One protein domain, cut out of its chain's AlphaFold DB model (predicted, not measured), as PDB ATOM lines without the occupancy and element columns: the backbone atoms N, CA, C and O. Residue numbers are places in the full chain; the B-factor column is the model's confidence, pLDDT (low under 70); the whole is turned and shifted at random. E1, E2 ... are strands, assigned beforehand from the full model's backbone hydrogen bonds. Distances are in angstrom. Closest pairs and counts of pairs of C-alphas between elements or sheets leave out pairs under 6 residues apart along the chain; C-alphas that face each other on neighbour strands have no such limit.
ATOM      1  N   PHE A  30     -12.706 -30.631  29.997       86.31
ATOM      2  CA  PHE A  30     -13.296 -31.842  29.441       86.31
ATOM      3  C   PHE A  30     -14.753 -31.577  29.087       86.31
ATOM      4  O   PHE A  30     -15.431 -30.818  29.771       86.31
ATOM      5  N   VAL A  31     -15.240 -32.197  28.013       88.31
ATOM      6  CA  VAL A  31     -16.658 -32.153  27.626       88.31
ATOM      7  C   VAL A  31     -17.227 -33.559  27.811       88.31
ATOM      8  O   VAL A  31     -17.291 -34.315  26.841       88.31
ATOM      9  N   PRO A  32     -17.530 -33.974  29.055       85.31
ATOM     10  CA  PRO A  32     -18.001 -35.329  29.338       85.31
ATOM     11  C   PRO A  32     -19.333 -35.667  28.663       85.31
ATOM     12  O   PRO A  32     -19.591 -36.838  28.395       85.31
ATOM     13  N   GLU A  33     -20.172 -34.667  28.382       88.69
ATOM     14  CA  GLU A  33     -21.514 -34.897  27.861       88.69
ATOM     15  C   GLU A  33     -21.960 -33.797  26.893       88.69
ATOM     16  O   GLU A  33     -21.685 -32.606  27.076       88.69
ATOM     17  N   VAL A  34     -22.653 -34.239  25.843       89.94
ATOM     18  CA  VAL A  34     -23.250 -33.405  24.803       89.94
ATOM     19  C   VAL A  34     -24.683 -33.872  24.593       89.94
ATOM     20  O   VAL A  34     -24.912 -35.013  24.190       89.94
ATOM     21  N   GLU A  35     -25.642 -32.981  24.810       90.44
ATOM     22  CA  GLU A  35     -27.059 -33.254  24.587       90.44
ATOM     23  C   GLU A  35     -27.585 -32.444  23.406       90.44
ATOM     24  O   GLU A  35     -27.323 -31.248  23.282       90.44
ATOM     25  N   ASN A  36     -28.369 -33.087  22.543       89.31
ATOM     26  CA  ASN A  36     -29.090 -32.421  21.464       89.31
ATOM     27  C   ASN A  36     -30.579 -32.344  21.825       89.31
ATOM     28  O   ASN A  36     -31.246 -33.370  21.975       89.31
ATOM     29  N   THR A  37     -31.085 -31.125  21.977       89.00
ATOM     30  CA  THR A  37     -32.457 -30.810  22.388       89.00
ATOM     31  C   THR A  37     -33.216 -30.129  21.252       89.00
ATOM     32  O   THR A  37     -32.647 -29.750  20.233       89.00
ATOM     33  N   GLN A  38     -34.521 -29.911  21.423       87.56
ATOM     34  CA  GLN A  38     -35.307 -29.153  20.441       87.56
ATOM     35  C   GLN A  38     -34.851 -27.688  20.318       87.56
ATOM     36  O   GLN A  38     -34.943 -27.101  19.241       87.56
ATOM     37  N   GLU A  39     -34.338 -27.107  21.404       88.81
ATOM     38  CA  GLU A  39     -33.933 -25.699  21.473       88.81
ATOM     39  C   GLU A  39     -32.497 -25.481  20.971       88.81
ATOM     40  O   GLU A  39     -32.146 -24.392  20.512       88.81
ATOM     41  N   GLY A  40     -31.665 -26.524  20.993       90.94
ATOM     42  CA  GLY A  40     -30.248 -26.423  20.671       90.94
ATOM     43  C   GLY A  40     -29.414 -27.558  21.246       90.94
ATOM     44  O   GLY A  40     -29.928 -28.606  21.631       90.94
ATOM     45  N   ILE A  41     -28.115 -27.315  21.344       91.81
ATOM     46  CA  ILE A  41     -27.135 -28.240  21.901       91.81
ATOM     47  C   ILE A  41     -26.696 -27.751  23.282       91.81
ATOM     48  O   ILE A  41     -26.404 -26.568  23.471       91.81
ATOM     49  N   ILE A  42     -26.620 -28.673  24.236       94.31
ATOM     50  CA  ILE A  42     -26.083 -28.450  25.576       94.31
ATOM     51  C   ILE A  42     -24.734 -29.165  25.668       94.31
ATOM     52  O   ILE A  42     -24.638 -30.352  25.363       94.31
ATOM     53  N   LEU A  43     -23.691 -28.438  26.064       93.38
ATOM     54  CA  LEU A  43     -22.376 -28.992  26.378       93.38
ATOM     55  C   LEU A  43     -22.154 -28.893  27.882       93.38
ATOM     56  O   LEU A  43     -22.130 -27.787  28.424       93.38
ATOM     57  N   ASN A  44     -21.948 -30.029  28.538       92.69
ATOM     58  CA  ASN A  44     -21.513 -30.061  29.928       92.69
ATOM     59  C   ASN A  44     -19.988 -30.060  29.937       92.69
ATOM     60  O   ASN A  44     -19.367 -30.985  29.414       92.69
ATOM     61  N   VAL A  45     -19.390 -28.998  30.476       90.44
ATOM     62  CA  VAL A  45     -17.940 -28.791  30.493       90.44
ATOM     63  C   VAL A  45     -17.420 -28.869  31.918       90.44
ATOM     64  O   VAL A  45     -17.819 -28.084  32.769       90.44
ATOM     65  N   GLU A  46     -16.494 -29.783  32.168       89.31
ATOM     66  CA  GLU A  46     -15.739 -29.847  33.415       89.31
ATOM     67  C   GLU A  46     -14.470 -28.993  33.289       89.31
ATOM     68  O   GLU A  46     -13.685 -29.154  32.349       89.31
ATOM     69  N   SER A  47     -14.279 -28.056  34.218       85.81
ATOM     70  CA  SER A  47     -13.119 -27.157  34.261       85.81
ATOM     71  C   SER A  47     -12.741 -26.826  35.705       85.81
ATOM     72  O   SER A  47     -13.615 -26.758  36.571       85.81
ATOM     73  N   HIS A  48     -11.446 -26.611  35.972       83.69
ATOM     74  CA  HIS A  48     -10.923 -26.271  37.301       83.69
ATOM     75  C   HIS A  48     -10.747 -24.752  37.492       83.69
ATOM     76  O   HIS A  48     -10.084 -24.300  38.432       83.69
ATOM     77  N   GLY A  49     -11.328 -23.938  36.611       81.69
ATOM     78  CA  GLY A  49     -11.344 -22.487  36.751       81.69
ATOM     79  C   GLY A  49     -12.736 -21.878  36.623       81.69
ATOM     80  O   GLY A  49     -13.757 -22.558  36.525       81.69
ATOM     81  N   CYS A  50     -12.767 -20.548  36.626       82.44
ATOM     82  CA  CYS A  50     -13.970 -19.711  36.601       82.44
ATOM     83  C   CYS A  50     -14.529 -19.514  35.180       82.44
ATOM     84  O   CYS A  50     -15.002 -18.434  34.809       82.44
ATOM     85  N   THR A  51     -14.436 -20.582  34.397       84.81
ATOM     86  CA  THR A  51     -14.852 -20.712  33.009       84.81
ATOM     87  C   THR A  51     -16.305 -20.271  32.789       84.81
ATOM     88  O   THR A  51     -17.202 -20.601  33.563       84.81
ATOM     89  N   LYS A  52     -16.567 -19.551  31.690       88.75
ATOM     90  CA  LYS A  52     -17.912 -19.120  31.266       88.75
ATOM     91  C   LYS A  52     -18.173 -19.461  29.803       88.75
ATOM     92  O   LYS A  52     -17.249 -19.643  29.018       88.75
ATOM     93  N   LYS A  53     -19.446 -19.437  29.386       89.44
ATOM     94  CA  LYS A  53     -19.844 -19.647  27.977       89.44
ATOM     95  C   LYS A  53     -19.059 -18.768  26.996       89.44
ATOM     96  O   LYS A  53     -18.677 -19.245  25.935       89.44
ATOM     97  N   GLN A  54     -18.795 -17.502  27.341       90.44
ATOM     98  CA  GLN A  54     -18.073 -16.575  26.455       90.44
ATOM     99  C   GLN A  54     -16.579 -16.902  26.304       90.44
ATOM    100  O   GLN A  54     -15.920 -16.351  25.421       90.44
ATOM    101  N   ASP A  55     -16.042 -17.785  27.146       89.81
ATOM    102  CA  ASP A  55     -14.659 -18.246  27.059       89.81
ATOM    103  C   ASP A  55     -14.495 -19.389  26.053       89.81
ATOM    104  O   ASP A  55     -13.364 -19.789  25.777       89.81
ATOM    105  N   PHE A  56     -15.593 -19.867  25.455       90.31
ATOM    106  CA  PHE A  56     -15.584 -20.880  24.409       90.31
ATOM    107  C   PHE A  56     -16.155 -20.365  23.096       90.31
ATOM    108  O   PHE A  56     -17.152 -19.644  23.039       90.31
ATOM    109  N   ARG A  57     -15.547 -20.833  22.013       91.81
ATOM    110  CA  ARG A  57     -16.114 -20.813  20.675       91.81
ATOM    111  C   ARG A  57     -16.480 -22.237  20.301       91.81
ATOM    112  O   ARG A  57     -15.628 -23.118  20.323       91.81
ATOM    113  N   VAL A  58     -17.735 -22.441  19.929       92.25
ATOM    114  CA  VAL A  58     -18.218 -23.725  19.426       92.25
ATOM    115  C   VAL A  58     -18.578 -23.548  17.966       92.25
ATOM    116  O   VAL A  58     -19.244 -22.581  17.599       92.25
ATOM    117  N   ARG A  59     -18.098 -24.460  17.127       90.50
ATOM    118  CA  ARG A  59     -18.408 -24.487  15.700       90.50
ATOM    119  C   ARG A  59     -18.691 -25.907  15.246       90.50
ATOM    120  O   ARG A  59     -18.131 -26.860  15.782       90.50
ATOM    121  N   VAL A  60     -19.526 -26.027  14.228       89.62
ATOM    122  CA  VAL A  60     -19.812 -27.307  13.586       89.62
ATOM    123  C   VAL A  60     -18.666 -27.629  12.629       89.62
ATOM    124  O   VAL A  60     -18.284 -26.814  11.788       89.62
ATOM    125  N   GLY A  61     -18.059 -28.794  12.818       84.38
ATOM    126  CA  GLY A  61     -17.028 -29.353  11.958       84.38
ATOM    127  C   GLY A  61     -17.614 -30.216  10.845       84.38
ATOM    128  O   GLY A  61     -18.825 -30.303  10.639       84.38
ATOM    129  N   HIS A  62     -16.735 -30.898  10.115       81.62
ATOM    130  CA  HIS A  62     -17.167 -31.896   9.140       81.62
ATOM    131  C   HIS A  62     -17.848 -33.081   9.848       81.62
ATOM    132  O   HIS A  62     -17.508 -33.402  10.989       81.62
ATOM    133  N   ASN A  63     -18.790 -33.738   9.164       80.62
ATOM    134  CA  ASN A  63     -19.526 -34.909   9.664       80.62
ATOM    135  C   ASN A  63     -20.307 -34.657  10.966       80.62
ATOM    136  O   ASN A  63     -20.277 -35.492  11.864       80.62
ATOM    137  N   GLU A  64     -20.959 -33.495  11.085       77.81
ATOM    138  CA  GLU A  64     -21.806 -33.149  12.245       77.81
ATOM    139  C   GLU A  64     -21.054 -33.154  13.592       77.81
ATOM    140  O   GLU A  64     -21.656 -33.225  14.662       77.81
ATOM    141  N   SER A  65     -19.721 -33.053  13.553       84.88
ATOM    142  CA  SER A  65     -18.898 -32.928  14.754       84.88
ATOM    143  C   SER A  65     -19.002 -31.528  15.353       84.88
ATOM    144  O   SER A  65     -19.194 -30.541  14.643       84.88
ATOM    145  N   LEU A  66     -18.830 -31.422  16.670       89.12
ATOM    146  CA  LEU A  66     -18.675 -30.140  17.350       89.12
ATOM    147  C   LEU A  66     -17.207 -29.929  17.687       89.12
ATOM    148  O   LEU A  66     -16.555 -30.790  18.272       89.12
ATOM    149  N   ILE A  67     -16.696 -28.762  17.322       90.56
ATOM    150  CA  ILE A  67     -15.348 -28.325  17.658       90.56
ATOM    151  C   ILE A  67     -15.499 -27.242  18.719       90.56
ATOM    152  O   ILE A  67     -16.074 -26.182  18.458       90.56
ATOM    153  N   VAL A  68     -14.987 -27.532  19.914       90.69
ATOM    154  CA  VAL A  68     -15.014 -26.642  21.077       90.69
ATOM    155  C   VAL A  68     -13.614 -26.073  21.279       90.69
ATOM    156  O   VAL A  68     -12.666 -26.800  21.566       90.69
ATOM    157  N   GLU A  69     -13.479 -24.764  21.113       89.50
ATOM    158  CA  GLU A  69     -12.218 -24.039  21.237       89.50
ATOM    159  C   GLU A  69     -12.289 -23.093  22.434       89.50
ATOM    160  O   GLU A  69     -13.179 -22.247  22.531       89.50
ATOM    161  N   ARG A  70     -11.323 -23.201  23.344       87.75
ATOM    162  CA  ARG A  70     -11.197 -22.292  24.481       87.75
ATOM    163  C   ARG A  70     -10.468 -21.016  24.057       87.75
ATOM    164  O   ARG A  70      -9.315 -21.058  23.637       87.75
ATOM    165  N   LEU A  71     -11.133 -19.872  24.187       87.50
ATOM    166  CA  LEU A  71     -10.632 -18.557  23.780       87.50
ATOM    167  C   LEU A  71      -9.760 -17.888  24.847       87.50
ATOM    168  O   LEU A  71      -8.882 -17.091  24.517       87.50
ATOM    169  N   ARG A  72     -10.020 -18.165  26.129       81.25
ATOM    170  CA  ARG A  72      -9.324 -17.535  27.256       81.25
ATOM    171  C   ARG A  72      -8.838 -18.580  28.243       81.25
ATOM    172  O   ARG A  72      -9.577 -19.492  28.599       81.25
ATOM    173  N   LYS A  73      -7.592 -18.420  28.693       75.69
ATOM    174  CA  LYS A  73      -7.022 -19.222  29.778       75.69
ATOM    175  C   LYS A  73      -7.704 -18.856  31.094       75.69
ATOM    176  O   LYS A  73      -7.882 -17.665  31.363       75.69
ATOM    177  N   ASP A  74      -7.993 -19.858  31.916       73.25
ATOM    178  CA  ASP A  74      -8.358 -19.611  33.307       73.25
ATOM    179  C   ASP A  74      -7.191 -18.964  34.039       73.25
ATOM    180  O   ASP A  74      -6.053 -19.427  33.982       73.25
ATOM    181  N   ARG A  75      -7.478 -17.852  34.716       73.25
ATOM    182  CA  ARG A  75      -6.522 -17.171  35.607       73.25
ATOM    183  C   ARG A  75      -6.841 -17.390  37.085       73.25
ATOM    184  O   ARG A  75      -6.115 -16.929  37.956       73.25
ATOM    185  N   CYS A  76      -7.949 -18.062  37.338       75.81
ATOM    186  CA  CYS A  76      -8.562 -18.386  38.615       75.81
ATOM    187  C   CYS A  76      -8.501 -19.911  38.760       75.81
ATOM    188  O   CYS A  76      -8.656 -20.625  37.771       75.81
ATOM    189  N   ARG A  77      -8.261 -20.405  39.975       73.94
ATOM    190  CA  ARG A  77      -8.381 -21.830  40.303       73.94
ATOM    191  C   ARG A  77      -9.535 -21.988  41.275       73.94
ATOM    192  O   ARG A  77      -9.504 -21.390  42.348       73.94
ATOM    193  N   GLU A  78     -10.524 -22.770  40.881       76.31
ATOM    194  CA  GLU A  78     -11.684 -23.131  41.692       76.31
ATOM    195  C   GLU A  78     -11.768 -24.659  41.792       76.31
ATOM    196  O   GLU A  78     -11.020 -25.389  41.137       76.31
ATOM    197  N   THR A  79     -12.646 -25.159  42.657       77.38
ATOM    198  CA  THR A  79     -12.973 -26.587  42.659       77.38
ATOM    199  C   THR A  79     -13.538 -26.959  41.284       77.38
ATOM    200  O   THR A  79     -14.325 -26.172  40.750       77.38
ATOM    201  N   PRO A  80     -13.177 -28.129  40.717       77.62
ATOM    202  CA  PRO A  80     -13.743 -28.584  39.457       77.62
ATOM    203  C   PRO A  80     -15.264 -28.491  39.489       77.62
ATOM    204  O   PRO A  80     -15.906 -28.958  40.435       77.62
ATOM    205  N   GLN A  81     -15.825 -27.854  38.471       83.00
ATOM    206  CA  GLN A  81     -17.259 -27.638  38.359       83.00
ATOM    207  C   GLN A  81     -17.737 -28.035  36.971       83.00
ATOM    208  O   GLN A  81     -17.061 -27.787  35.970       83.00
ATOM    209  N   LEU A  82     -18.913 -28.661  36.933       88.19
ATOM    210  CA  LEU A  82     -19.615 -28.958  35.695       88.19
ATOM    211  C   LEU A  82     -20.408 -27.716  35.287       88.19
ATOM    212  O   LEU A  82     -21.300 -27.269  36.009       88.19
ATOM    213  N   ILE A  83     -20.053 -27.145  34.146       90.06
ATOM    214  CA  ILE A  83     -20.620 -25.906  33.628       90.06
ATOM    215  C   ILE A  83     -21.466 -26.253  32.414       90.06
ATOM    216  O   ILE A  83     -20.974 -26.815  31.436       90.06
ATOM    217  N   GLU A  84     -22.734 -25.876  32.467       92.75
ATOM    218  CA  GLU A  84     -23.672 -26.104  31.379       92.75
ATOM    219  C   GLU A  84     -23.604 -24.957  30.360       92.75
ATOM    220  O   GLU A  84     -23.876 -23.792  30.673       92.75
ATOM    221  N   LEU A  85     -23.244 -25.276  29.117       92.19
ATOM    222  CA  LEU A  85     -23.175 -24.325  28.012       92.19
ATOM    223  C   LEU A  85     -24.265 -24.633  26.989       92.19
ATOM    224  O   LEU A  85     -24.196 -25.620  26.260       92.19
ATOM    225  N   ARG A  86     -25.262 -23.754  26.898       94.12
ATOM    226  CA  ARG A  86     -26.378 -23.886  25.949       94.12
ATOM    227  C   ARG A  86     -26.100 -23.102  24.677       94.12
ATOM    228  O   ARG A  86     -25.842 -21.902  24.762       94.12
ATOM    229  N   TYR A  87     -26.204 -23.737  23.518       93.06
ATOM    230  CA  TYR A  87     -26.085 -23.104  22.205       93.06
ATOM    231  C   TYR A  87     -27.325 -23.411  21.374       93.06
ATOM    232  O   TYR A  87     -27.650 -24.574  21.148       93.06
ATOM    233  N   SER A  88     -28.010 -22.382  20.890       91.81
ATOM    234  CA  SER A  88     -29.095 -22.558  19.927       91.81
ATOM    235  C   SER A  88     -28.570 -23.098  18.594       91.81
ATOM    236  O   SER A  88     -27.406 -22.919  18.229       91.81
ATOM    237  N   HIS A  89     -29.453 -23.737  17.827       90.00
ATOM    238  CA  HIS A  89     -29.126 -24.175  16.469       90.00
ATOM    239  C   HIS A  89     -28.668 -23.005  15.586       90.00
ATOM    240  O   HIS A  89     -27.710 -23.147  14.833       90.00
ATOM    241  N   GLU A  90     -29.300 -21.837  15.726       89.88
ATOM    242  CA  GLU A  90     -28.938 -20.626  14.986       89.88
ATOM    243  C   GLU A  90     -27.536 -20.120  15.353       89.88
ATOM    244  O   GLU A  90     -26.744 -19.839  14.455       89.88
ATOM    245  N   GLU A  91     -27.184 -20.091  16.646       89.31
ATOM    246  CA  GLU A  91     -25.827 -19.743  17.105       89.31
ATOM    247  C   GLU A  91     -24.753 -20.657  16.498       89.31
ATOM    248  O   GLU A  91     -23.628 -20.217  16.262       89.31
ATOM    249  N   LEU A  92     -25.095 -21.922  16.236       89.69
ATOM    250  CA  LEU A  92     -24.197 -22.908  15.634       89.69
ATOM    251  C   LEU A  92     -24.267 -22.946  14.099       89.69
ATOM    252  O   LEU A  92     -23.563 -23.746  13.480       89.69
ATOM    253  N   GLY A  93     -25.103 -22.112  13.473       87.00
ATOM    254  CA  GLY A  93     -25.337 -22.134  12.027       87.00
ATOM    255  C   GLY A  93     -26.041 -23.405  11.533       87.00
ATOM    256  O   GLY A  93     -25.988 -23.723  10.345       87.00
TER     257      GLY A  93
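What this domain is: This is residues 30 to 93 of the 107 residues of an uncharacterized protein of Gammaproteobacteria bacterium RIFOXYD12_FULL_61_37 (UniProt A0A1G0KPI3). A strongly twisted sheet of three strands, E1, E2 and E5, makes one layer, and the small hairpin of E3 and E4 makes a second, partly face to face with it across a gap. The link of residues 71 to 80 lies at one end of the long axis, and the turn between E3 and E4 at the other. The printed part has 64 residues with five named strands, E1 to E5 along the chain, and no named helix; its class is all strand. The larger sheet runs E1, E2, E5, antiparallel throughout. The whole is compact, with a radius of gyration of the C-alphas of 12.0 A, and elongated, spanning 34 by 19 by 18 A.

How they stand to each other: E1, residues 30 to 36, and E2, residues 40 to 47, form an antiparallel hairpin at 165 degrees, with N 35 and O 42 within hydrogen-bond range at 2.9 A. E3, residues 56 to 60, and E4, residues 66 to 70, form another at 159 degrees; N 57 and O 69 are 2.8 A apart, within hydrogen-bond range. E5, residues 81 to 88, is antiparallel to E2 at 158 degrees, with N 43 and O 85 within hydrogen-bond range at 2.9 A. E1 and E5 are edge strands. E2 and E4 are apart, and E3 and E5 are only just apart, their closest C-alphas 8.4 A from each other.

Where its parts are: E1 begins at C-alpha 30 (-13.296, -31.842, 29.441) and is 17.7 A long. E2 measures 21.9 A, E3 13.3 A and E4 13.0 A. E5, 22.5 A, ends at C-alpha 88 (-29.095, -22.558, 19.927).

The domain as a whole: The two C-alphas farthest apart, those of Asn 63 and Arg 77, are 35.1 A apart. The printed part has no cut and no long link. No printed residue is under 70 in pLDDT.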